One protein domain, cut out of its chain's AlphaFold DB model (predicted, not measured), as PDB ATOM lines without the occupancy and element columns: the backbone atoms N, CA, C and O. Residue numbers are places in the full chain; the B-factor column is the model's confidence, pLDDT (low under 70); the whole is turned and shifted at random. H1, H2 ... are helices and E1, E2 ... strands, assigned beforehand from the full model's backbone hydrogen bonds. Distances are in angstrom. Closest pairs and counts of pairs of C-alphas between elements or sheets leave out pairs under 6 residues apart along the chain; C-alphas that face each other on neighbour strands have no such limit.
ATOM      1  N   HIS A 206       9.869 -42.707 -81.784       67.94
ATOM      2  CA  HIS A 206       9.098 -43.310 -82.854       67.94
ATOM      3  C   HIS A 206      10.040 -43.556 -84.027       67.94
ATOM      4  O   HIS A 206      10.735 -42.655 -84.497       67.94
ATOM      5  N   VAL A 207      10.083 -44.799 -84.481       81.69
ATOM      6  CA  VAL A 207      10.745 -45.166 -85.725       81.69
ATOM      7  C   VAL A 207       9.662 -45.395 -86.759       81.69
ATOM      8  O   VAL A 207       8.842 -46.299 -86.607       81.69
ATOM      9  N   GLU A 208       9.700 -44.629 -87.843       88.31
ATOM     10  CA  GLU A 208       8.895 -44.932 -89.019       88.31
ATOM     11  C   GLU A 208       9.620 -45.912 -89.944       88.31
ATOM     12  O   GLU A 208      10.808 -45.777 -90.265       88.31
ATOM     13  N   LEU A 209       8.881 -46.922 -90.384       89.75
ATOM     14  CA  LEU A 209       9.332 -47.943 -91.312       89.75
ATOM     15  C   LEU A 209       8.399 -47.961 -92.520       89.75
ATOM     16  O   LEU A 209       7.180 -48.066 -92.389       89.75
ATOM     17  N   THR A 210       8.976 -47.880 -93.712       90.56
ATOM     18  CA  THR A 210       8.222 -48.013 -94.958       90.56
ATOM     19  C   THR A 210       7.828 -49.471 -95.177       90.56
ATOM     20  O   THR A 210       8.659 -50.368 -95.024       90.56
ATOM     21  N   LEU A 211       6.570 -49.706 -95.552       89.62
ATOM     22  CA  LEU A 211       6.064 -51.032 -95.899       89.62
ATOM     23  C   LEU A 211       6.101 -51.263 -97.422       89.62
ATOM     24  O   LEU A 211       5.963 -50.304 -98.187       89.62
ATOM     25  N   PRO A 212       6.239 -52.522 -97.889       90.50
ATOM     26  CA  PRO A 212       6.399 -53.749 -97.102       90.50
ATOM     27  C   PRO A 212       7.778 -53.864 -96.442       90.50
ATOM     28  O   PRO A 212       8.774 -53.385 -96.979       90.50
ATOM     29  N   LEU A 213       7.846 -54.551 -95.301       90.75
ATOM     30  CA  LEU A 213       9.127 -54.817 -94.646       90.75
ATOM     31  C   LEU A 213       9.940 -55.867 -95.409       90.75
ATOM     32  O   LEU A 213       9.406 -56.843 -95.939       90.75
ATOM     33  N   VAL A 214      11.260 -55.703 -95.401       92.81
ATOM     34  CA  VAL A 214      12.198 -56.738 -95.847       92.81
ATOM     35  C   VAL A 214      12.566 -57.593 -94.644       92.81
ATOM     36  O   VAL A 214      12.967 -57.061 -93.612       92.81
ATOM     37  N   LYS A 215      12.427 -58.917 -94.775       95.00
ATOM     38  CA  LYS A 215      12.730 -59.870 -93.700       95.00
ATOM     39  C   LYS A 215      14.170 -59.690 -93.203       95.00
ATOM     40  O   LYS A 215      15.101 -59.708 -94.007       95.00
ATOM     41  N   GLY A 216      14.347 -59.573 -91.889       94.62
ATOM     42  CA  GLY A 216      15.653 -59.380 -91.253       94.62
ATOM     43  C   GLY A 216      15.626 -58.397 -90.082       94.62
ATOM     44  O   GLY A 216      14.587 -57.826 -89.749       94.62
ATOM     45  N   ALA A 217      16.783 -58.213 -89.445       93.44
ATOM     46  CA  ALA A 217      16.943 -57.289 -88.325       93.44
ATOM     47  C   ALA A 217      16.806 -55.830 -88.789       93.44
ATOM     48  O   ALA A 217      17.496 -55.386 -89.711       93.44
ATOM     49  N   LEU A 218      15.943 -55.069 -88.121       92.19
ATOM     50  CA  LEU A 218      15.725 -53.653 -88.380       92.19
ATOM     51  C   LEU A 218      16.633 -52.847 -87.456       92.19
ATOM     52  O   LEU A 218      16.329 -52.655 -86.288       92.19
ATOM     53  N   LYS A 219      17.770 -52.380 -87.973       89.81
ATOM     54  CA  LYS A 219      18.724 -51.598 -87.174       89.81
ATOM     55  C   LYS A 219      18.346 -50.125 -87.154       89.81
ATOM     56  O   LYS A 219      18.242 -49.488 -88.209       89.81
ATOM     57  N   ARG A 220      18.156 -49.587 -85.954       87.44
ATOM     58  CA  ARG A 220      17.893 -48.172 -85.692       87.44
ATOM     59  C   ARG A 220      18.564 -47.796 -84.387       87.44
ATOM     60  O   ARG A 220      18.542 -48.574 -83.437       87.44
ATOM     61  N   ARG A 221      19.110 -46.582 -84.340       78.44
ATOM     62  CA  ARG A 221      19.788 -46.064 -83.150       78.44
ATOM     63  C   ARG A 221      18.854 -46.074 -81.940       78.44
ATOM     64  O   ARG A 221      19.295 -46.300 -80.819       78.44
ATOM     65  N   GLU A 222      17.575 -45.826 -82.177       75.88
ATOM     66  CA  GLU A 222      16.498 -45.813 -81.198       75.88
ATOM     67  C   GLU A 222      16.302 -47.193 -80.565       75.88
ATOM     68  O   GLU A 222      16.171 -47.277 -79.351       75.88
ATOM     69  N   PHE A 223      16.339 -48.278 -81.342       85.44
ATOM     70  CA  PHE A 223      16.203 -49.631 -80.797       85.44
ATOM     71  C   PHE A 223      17.436 -50.021 -79.977       85.44
ATOM     72  O   PHE A 223      17.291 -50.472 -78.844       85.44
ATOM     73  N   ASP A 224      18.638 -49.728 -80.490       77.75
ATOM     74  CA  ASP A 224      19.901 -49.996 -79.788       77.75
ATOM     75  C   ASP A 224      19.977 -49.239 -78.450       77.75
ATOM     76  O   ASP A 224      20.376 -49.793 -77.428       77.75
ATOM     77  N   THR A 225      19.544 -47.970 -78.439       68.56
ATOM     78  CA  THR A 225      19.521 -47.118 -77.235       68.56
ATOM     79  C   THR A 225      18.638 -47.711 -76.133       68.56
ATOM     80  O   THR A 225      18.942 -47.537 -74.955       68.56
ATOM     81  N   HIS A 226      17.580 -48.434 -76.506       68.88
ATOM     82  CA  HIS A 226      16.616 -49.030 -75.576       68.88
ATOM     83  C   HIS A 226      16.782 -50.544 -75.418       68.88
ATOM     84  O   HIS A 226      15.899 -51.194 -74.867       68.88
ATOM     85  N   GLN A 227      17.909 -51.106 -75.881       77.94
ATOM     86  CA  GLN A 227      18.202 -52.545 -75.826       77.94
ATOM     87  C   GLN A 227      17.080 -53.412 -76.429       77.94
ATOM     88  O   GLN A 227      16.824 -54.529 -75.982       77.94
ATOM     89  N   LEU A 228      16.402 -52.883 -77.450       84.88
ATOM     90  CA  LEU A 228      15.363 -53.587 -78.184       84.88
ATOM     91  C   LEU A 228      15.951 -54.299 -79.393       84.88
ATOM     92  O   LEU A 228      16.733 -53.735 -80.159       84.88
ATOM     93  N   THR A 229      15.488 -55.522 -79.613       90.38
ATOM     94  CA  THR A 229      15.694 -56.243 -80.867       90.38
ATOM     95  C   THR A 229      14.403 -56.190 -81.665       90.38
ATOM     96  O   THR A 229      13.343 -56.571 -81.181       90.38
ATOM     97  N   VAL A 230      14.470 -55.675 -82.892       93.00
ATOM     98  CA  VAL A 230      13.308 -55.553 -83.779       93.00
ATOM     99  C   VAL A 230      13.628 -56.273 -85.079       93.00
ATOM    100  O   VAL A 230      14.541 -55.882 -85.809       93.00
ATOM    101  N   THR A 231      12.882 -57.331 -85.384       94.94
ATOM    102  CA  THR A 231      13.126 -58.190 -86.546       94.94
ATOM    103  C   THR A 231      11.869 -58.297 -87.393       94.94
ATOM    104  O   THR A 231      10.844 -58.795 -86.938       94.94
ATOM    105  N   ALA A 232      11.938 -57.886 -88.657       95.31
ATOM    106  CA  ALA A 232      10.872 -58.159 -89.611       95.31
ATOM    107  C   ALA A 232      10.836 -59.664 -89.911       95.31
ATOM    108  O   ALA A 232      11.785 -60.217 -90.475       95.31
ATOM    109  N   THR A 233       9.744 -60.331 -89.542       93.88
ATOM    110  CA  THR A 233       9.553 -61.772 -89.781       93.88
ATOM    111  C   THR A 233       8.873 -62.037 -91.125       93.88
ATOM    112  O   THR A 233       9.111 -63.082 -91.738       93.88
ATOM    113  N   SER A 234       8.100 -61.066 -91.625       92.75
ATOM    114  CA  SER A 234       7.476 -61.048 -92.952       92.75
ATOM    115  C   SER A 234       7.236 -59.598 -93.426       92.75
ATOM    116  O   SER A 234       7.432 -58.666 -92.644       92.75
ATOM    117  N   PRO A 235       6.754 -59.376 -94.666       91.81
ATOM    118  CA  PRO A 235       6.318 -58.058 -95.141       91.81
ATOM    119  C   PRO A 235       5.302 -57.326 -94.254       91.81
ATOM    120  O   PRO A 235       5.208 -56.101 -94.333       91.81
ATOM    121  N   ALA A 236       4.541 -58.072 -93.445       93.38
ATOM    122  CA  ALA A 236       3.457 -57.562 -92.612       93.38
ATOM    123  C   ALA A 236       3.548 -58.030 -91.146       93.38
ATOM    124  O   ALA A 236       2.532 -58.143 -90.460       93.38
ATOM    125  N   SER A 237       4.755 -58.362 -90.673       93.88
ATOM    126  CA  SER A 237       4.961 -58.752 -89.279       93.88
ATOM    127  C   SER A 237       6.367 -58.466 -88.766       93.88
ATOM    128  O   SER A 237       7.357 -58.572 -89.495       93.88
ATOM    129  N   VAL A 238       6.446 -58.153 -87.477       95.56
ATOM    130  CA  VAL A 238       7.678 -57.849 -86.745       95.56
ATOM    131  C   VAL A 238       7.668 -58.606 -85.424       95.56
ATOM    132  O   VAL A 238       6.655 -58.617 -84.734       95.56
ATOM    133  N   ALA A 239       8.789 -59.222 -85.070       94.50
ATOM    134  CA  ALA A 239       9.065 -59.695 -83.722       94.50
ATOM    135  C   ALA A 239       9.876 -58.631 -82.976       94.50
ATOM    136  O   ALA A 239      10.820 -58.065 -83.540       94.50
ATOM    137  N   VAL A 240       9.482 -58.342 -81.740       92.31
ATOM    138  CA  VAL A 240      10.166 -57.403 -80.852       92.31
ATOM    139  C   VAL A 240      10.552 -58.123 -79.569       92.31
ATOM    140  O   VAL A 240       9.679 -58.655 -78.886       92.31
ATOM    141  N   GLY A 241      11.842 -58.124 -79.248       87.19
ATOM    142  CA  GLY A 241      12.395 -58.650 -78.002       87.19
ATOM    143  C   GLY A 241      13.152 -57.581 -77.214       87.19
ATOM    144  O   GLY A 241      13.532 -56.541 -77.763       87.19
ATOM    145  N   GLY A 242      13.418 -57.860 -75.939       79.19
ATOM    146  CA  GLY A 242      14.095 -56.953 -75.005       79.19
ATOM    147  C   GLY A 242      13.173 -56.438 -73.896       79.19
ATOM    148  O   GLY A 242      12.005 -56.805 -73.818       79.19
ATOM    149  N   GLU A 243      13.707 -55.589 -73.016       58.94
ATOM    150  CA  GLU A 243      12.996 -55.121 -71.809       58.94
ATOM    151  C   GLU A 243      12.086 -53.898 -72.044       58.94
ATOM    152  O   GLU A 243      11.349 -53.485 -71.148       58.94
ATOM    153  N   GLY A 244      12.137 -53.288 -73.231       58.88
ATOM    154  CA  GLY A 244      11.312 -52.129 -73.575       58.88
ATOM    155  C   GLY A 244       9.900 -52.525 -74.013       58.88
ATOM    156  O   GLY A 244       9.709 -53.480 -74.763       58.88
ATOM    157  N   LEU A 245       8.894 -51.751 -73.601       61.50
ATOM    158  CA  LEU A 245       7.556 -51.863 -74.178       61.50
ATOM    159  C   LEU A 245       7.533 -51.153 -75.532       61.50
ATOM    160  O   LEU A 245       8.166 -50.114 -75.712       61.50
ATOM    161  N   VAL A 246       6.765 -51.677 -76.481       77.44
ATOM    162  CA  VAL A 246       6.541 -51.012 -77.767       77.44
ATOM    163  C   VAL A 246       5.060 -50.925 -78.082       77.44
ATOM    164  O   VAL A 246       4.265 -51.783 -77.695       77.44
ATOM    165  N   LYS A 247       4.691 -49.892 -78.830       81.81
ATOM    166  CA  LYS A 247       3.387 -49.778 -79.468       81.81
ATOM    167  C   LYS A 247       3.593 -49.630 -80.966       81.81
ATOM    168  O   LYS A 247       4.356 -48.780 -81.416       81.81
ATOM    169  N   LEU A 248       2.913 -50.471 -81.739       89.31
ATOM    170  CA  LEU A 248       2.982 -50.449 -83.196       89.31
ATOM    171  C   LEU A 248       1.665 -49.935 -83.771       89.31
ATOM    172  O   LEU A 248       0.591 -50.425 -83.415       89.31
ATOM    173  N   THR A 249       1.744 -48.962 -84.675       89.12
ATOM    174  CA  THR A 249       0.584 -48.402 -85.379       89.12
ATOM    175  C   THR A 249       0.863 -48.271 -86.872       89.12
ATOM    176  O   THR A 249       1.989 -48.014 -87.291       89.12
ATOM    177  N   LEU A 250      -0.172 -48.461 -87.688       87.69
ATOM    178  CA  LEU A 250      -0.118 -48.225 -89.129       87.69
ATOM    179  C   LEU A 250      -0.711 -46.854 -89.442       87.69
ATOM    180  O   LEU A 250      -1.730 -46.476 -88.860       87.69
ATOM    181  N   SER A 251      -0.097 -46.119 -90.370       87.50
ATOM    182  CA  SER A 251      -0.546 -44.767 -90.732       87.50
ATOM    183  C   SER A 251      -1.931 -44.722 -91.390       87.50
ATOM    184  O   SER A 251      -2.590 -43.687 -91.360       87.50
ATOM    185  N   ASP A 252      -2.407 -45.846 -91.929       84.56
ATOM    186  CA  ASP A 252      -3.763 -46.010 -92.467       84.56
ATOM    187  C   ASP A 252      -4.806 -46.405 -91.400       84.56
ATOM    188  O   ASP A 252      -5.983 -46.585 -91.714       84.56
ATOM    189  N   GLY A 253      -4.391 -46.544 -90.136       84.94
ATOM    190  CA  GLY A 253      -5.252 -46.940 -89.023       84.94
ATOM    191  C   GLY A 253      -5.620 -48.426 -89.003       84.94
ATOM    192  O   GLY A 253      -6.434 -48.835 -88.170       84.94
ATOM    193  N   ALA A 254      -5.049 -49.254 -89.884       85.69
ATOM    194  CA  ALA A 254      -5.325 -50.683 -89.880       85.69
ATOM    195  C   ALA A 254      -4.846 -51.342 -88.575       85.69
ATOM    196  O   ALA A 254      -3.853 -50.957 -87.952       85.69
ATOM    197  N   ARG A 255      -5.589 -52.363 -88.138       88.62
ATOM    198  CA  ARG A 255      -5.353 -53.021 -86.851       88.62
ATOM    199  C   ARG A 255      -4.066 -53.848 -86.878       88.62
ATOM    200  O   ARG A 255      -3.925 -54.744 -87.710       88.62
ATOM    201  N   VAL A 256      -3.208 -53.610 -85.890       93.00
ATOM    202  CA  VAL A 256      -2.064 -54.465 -85.550       93.00
ATOM    203  C   VAL A 256      -2.504 -55.480 -84.490       93.00
ATOM    204  O   VAL A 256      -3.145 -55.124 -83.500       93.00
ATOM    205  N   LEU A 257      -2.216 -56.756 -84.725       90.00
ATOM    206  CA  LEU A 257      -2.445 -57.859 -83.797       90.00
ATOM    207  C   LEU A 257      -1.157 -58.144 -83.030       90.00
ATOM    208  O   LEU A 257      -0.105 -58.284 -83.648       90.00
ATOM    209  N   GLU A 258      -1.261 -58.252 -81.709       91.25
ATOM    210  CA  GLU A 258      -0.161 -58.577 -80.800       91.25
ATOM    211  C   GLU A 258      -0.305 -60.025 -80.314       91.25
ATOM    212  O   GLU A 258      -1.375 -60.424 -79.849       91.25
ATOM    213  N   GLN A 259       0.771 -60.804 -80.407       89.56
ATOM    214  CA  GLN A 259       0.865 -62.155 -79.867       89.56
ATOM    215  C   GLN A 259       2.173 -62.301 -79.085       89.56
ATOM    216  O   GLN A 259       3.260 -62.273 -79.660       89.56
ATOM    217  N   ARG A 260       2.070 -62.470 -77.765       83.44
ATOM    218  CA  ARG A 260       3.226 -62.672 -76.881       83.44
ATOM    219  C   ARG A 260       3.698 -64.123 -76.925       83.44
ATOM    220  O   ARG A 260       2.866 -65.032 -76.912       83.44
ATOM    221  N   GLY A 261       5.010 -64.345 -76.955       73.56
ATOM    222  CA  GLY A 261       5.603 -65.679 -76.965       73.56
ATOM    223  C   GLY A 261       7.022 -65.695 -76.398       73.56
ATOM    224  O   GLY A 261       7.952 -65.224 -77.041       73.56
ATOM    225  N   GLY A 262       7.197 -66.298 -75.218       80.31
ATOM    226  CA  GLY A 262       8.503 -66.362 -74.555       80.31
ATOM    227  C   GLY A 262       9.078 -64.966 -74.300       80.31
ATOM    228  O   GLY A 262       8.385 -64.119 -73.740       80.31
ATOM    229  N   ASP A 263      10.312 -64.742 -74.754       79.81
ATOM    230  CA  ASP A 263      11.061 -63.488 -74.582       79.81
ATOM    231  C   ASP A 263      10.761 -62.431 -75.667       79.81
ATOM    232  O   ASP A 263      11.353 -61.350 -75.672       79.81
ATOM    233  N   GLU A 264       9.850 -62.723 -76.605       88.19
ATOM    234  CA  GLU A 264       9.495 -61.825 -77.705       88.19
ATOM    235  C   GLU A 264       7.978 -61.629 -77.835       88.19
ATOM    236  O   GLU A 264       7.146 -62.457 -77.457       88.19
ATOM    237  N   THR A 265       7.595 -60.504 -78.432       89.62
ATOM    238  CA  THR A 265       6.221 -60.218 -78.842       89.62
ATOM    239  C   THR A 265       6.161 -60.050 -80.354       89.62
ATOM    240  O   THR A 265       6.898 -59.255 -80.937       89.62
ATOM    241  N   VAL A 266       5.272 -60.800 -81.004       93.50
ATOM    242  CA  VAL A 266       5.060 -60.744 -82.451       93.50
ATOM    243  C   VAL A 266       3.873 -59.846 -82.763       93.50
ATOM    244  O   VAL A 266       2.753 -60.076 -82.307       93.50
ATOM    245  N   TYR A 267       4.116 -58.848 -83.600       94.88
ATOM    246  CA  TYR A 267       3.119 -57.936 -84.134       94.88
ATOM    247  C   TYR A 267       2.862 -58.261 -85.601       94.88
ATOM    248  O   TYR A 267       3.803 -58.435 -86.377       94.88
ATOM    249  N   SER A 268       1.596 -58.336 -86.001       94.50
ATOM    250  CA  SER A 268       1.214 -58.641 -87.384       94.50
ATOM    251  C   SER A 268       0.007 -57.835 -87.844       94.50
ATOM    252  O   SER A 268      -0.812 -57.394 -87.038       94.50
ATOM    253  N   TRP A 269      -0.114 -57.626 -89.149       95.00
ATOM    254  CA  TRP A 269      -1.237 -56.913 -89.751       95.00
ATOM    255  C   TRP A 269      -1.632 -57.530 -91.093       95.00
ATOM    256  O   TRP A 269      -0.894 -58.304 -91.703       95.00
ATOM    257  N   LYS A 270      -2.842 -57.202 -91.554       89.50
ATOM    258  CA  LYS A 270      -3.297 -57.560 -92.905       89.50
ATOM    259  C   LYS A 270      -2.616 -56.662 -93.938       89.50
ATOM    260  O   LYS A 270      -2.147 -55.587 -93.584       89.50
ATOM    261  N   ALA A 271      -2.579 -57.105 -95.198       81.44
ATOM    262  CA  ALA A 271      -1.941 -56.383 -96.302       81.44
ATOM    263  C   ALA A 271      -2.270 -54.871 -96.259       81.44
ATOM    264  O   ALA A 271      -3.441 -54.516 -96.417       81.44
ATOM    265  N   PRO A 272      -1.275 -54.004 -95.989       78.19
ATOM    266  CA  PRO A 272      -1.508 -52.581 -95.773       78.19
ATOM    267  C   PRO A 272      -1.767 -51.859 -97.101       78.19
ATOM    268  O   PRO A 272      -1.398 -52.357 -98.173       78.19
ATOM    269  N   ALA A 273      -2.382 -50.675 -97.043       80.88
ATOM    270  CA  ALA A 273      -2.554 -49.850 -98.233       80.88
ATOM    271  C   ALA A 273      -1.196 -49.429 -98.834       80.88
ATOM    272  O   ALA A 273      -0.147 -49.412 -98.182       80.88
ATOM    273  N   ARG A 274      -1.189 -49.091-100.131       84.50
ATOM    274  CA  ARG A 274       0.036 -48.638-100.799       84.50
ATOM    275  C   ARG A 274       0.480 -47.304-100.193       84.50
ATOM    276  O   ARG A 274      -0.275 -46.340-100.228       84.50
ATOM    277  N   GLY A 275       1.718 -47.250 -99.706       84.75
ATOM    278  CA  GLY A 275       2.284 -46.059 -99.064       84.75
ATOM    279  C   GLY A 275       2.089 -45.999 -97.547       84.75
ATOM    280  O   GLY A 275       2.562 -45.048 -96.932       84.75
ATOM    281  N   THR A 276       1.454 -47.004 -96.933       88.12
ATOM    282  CA  THR A 276       1.362 -47.106 -95.473       88.12
ATOM    283  C   THR A 276       2.751 -47.254 -94.849       88.12
ATOM    284  O   THR A 276       3.619 -47.976 -95.351       88.12
ATOM    285  N   THR A 277       2.945 -46.585 -93.719       91.62
ATOM    286  CA  THR A 277       4.126 -46.700 -92.869       91.62
ATOM    287  C   THR A 277       3.742 -47.375 -91.560       91.62
ATOM    288  O   THR A 277       2.606 -47.276 -91.091       91.62
ATOM    289  N   LEU A 278       4.697 -48.094 -90.980       91.69
ATOM    290  CA  LEU A 278       4.608 -48.624 -89.629       91.69
ATOM    291  C   LEU A 278       5.353 -47.678 -88.693       91.69
ATOM    292  O   LEU A 278       6.548 -47.456 -88.876       91.69
ATOM    293  N   SER A 279       4.659 -47.162 -87.686       89.31
ATOM    294  CA  SER A 279       5.278 -46.464 -86.567       89.31
ATOM    295  C   SER A 279       5.546 -47.462 -85.448       89.31
ATOM    296  O   SER A 279       4.635 -48.157 -84.992       89.31
ATOM    297  N   VAL A 280       6.808 -47.556 -85.036       89.12
ATOM    298  CA  VAL A 280       7.240 -48.296 -83.850       89.12
ATOM    299  C   VAL A 280       7.539 -47.273 -82.772       89.12
ATOM    300  O   VAL A 280       8.590 -46.637 -82.784       89.12
ATOM    301  N   GLU A 281       6.601 -47.099 -81.854       80.31
ATOM    302  CA  GLU A 281       6.779 -46.259 -80.683       80.31
ATOM    303  C   GLU A 281       7.450 -47.085 -79.587       80.31
ATOM    304  O   GLU A 281       6.855 -48.016 -79.040       80.31
ATOM    305  N   VAL A 282       8.708 -46.762 -79.284       72.56
ATOM    306  CA  VAL A 282       9.415 -47.350 -78.147       72.56
ATOM    307  C   VAL A 282       8.936 -46.651 -76.884       72.56
ATOM    308  O   VAL A 282       9.228 -45.479 -76.674       72.56
ATOM    309  N   LEU A 283       8.165 -47.356 -76.062       57.84
ATOM    310  CA  LEU A 283       7.692 -46.864 -74.778       57.84
ATOM    311  C   LEU A 283       8.807 -47.062 -73.766       57.84
ATOM    312  O   LEU A 283       9.003 -48.139 -73.196       57.84
ATOM    313  N   ASN A 284       9.547 -46.000 -73.532       52.41
ATOM    314  CA  ASN A 284      10.478 -46.002 -72.437       52.41
ATOM    315  C   ASN A 284       9.691 -45.854 -71.116       52.41
ATOM    316  O   ASN A 284       8.803 -45.010 -70.999       52.41
TER     317      ASN A 284
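Overview. This is residues 206 to 284 of the 292 residues of an uncharacterized protein of Archangium gephyra (UniProt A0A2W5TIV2). Two antiparallel sheets stand partly face to face as a small sandwich: E2 E3 E6 E5, strongly twisted, on one side and E1 E7 E4 on the other, with E4 nearest to E3 and E6. The short helix H1 sits at one end, near E1, E2 and E7. The printed part has 79 residues with one named helix and seven named strands, along the chain E1 H1 E2 E3 E4 E5 E6 E7; the class is mostly strand. It is compact and rounded, with a radius of gyration of the C-alphas of 11.5 A and spans of 31 by 25 by 21 A.

Along the chain. The larger sheet holds E2, residues 229 to 234, 15.4 A; E3, 237 to 241, 13.5 A; E6, 264 to 268, and E5, 257 to 261, 13.1 A each. The smaller holds E1, 206 to 210, 13.0 A, from C-alpha 206 at (9.098, -43.310, -82.854); E7, 277 to 283, 18.4 A, ending at C-alpha 283 at (7.692, -46.864, -74.778); and E4, 245 to 250, 17.2 A. H1 is residues 221 to 225, 6.0 A.

Arrangement. E2 and E3 form a hairpin, with N 231 and O 239 2.9 A apart; so do E5 and E6, with N 259 and O 266 at 2.8 A. Between E3 and E6, N 240 and O 265 are 2.9 A apart. Residues 216 to 217 pair antiparallel with 231 to 232 of E2. The closest C-alphas of E4 and E6 are those of Leu 248 and Tyr 267, 7.5 A. E7 has N 281 and O 247 of E4 at 2.8 A and N 280 and O 207 of E1 at 2.9 A. H1 only grazes this sheet with residues 221 to 223; its O i to N i+4 pair is within hydrogen-bond range. E1 and E2 are apart.

Size, cuts and confidence. The C-alphas farthest apart, of Gly 262 and Arg 274, are 32.8 A apart. The printed part has no cut and no long link. Mean pLDDT of the printed part is 85.1; residues 206, 225 to 226, 243 to 245 and 283 to 284 are under 70.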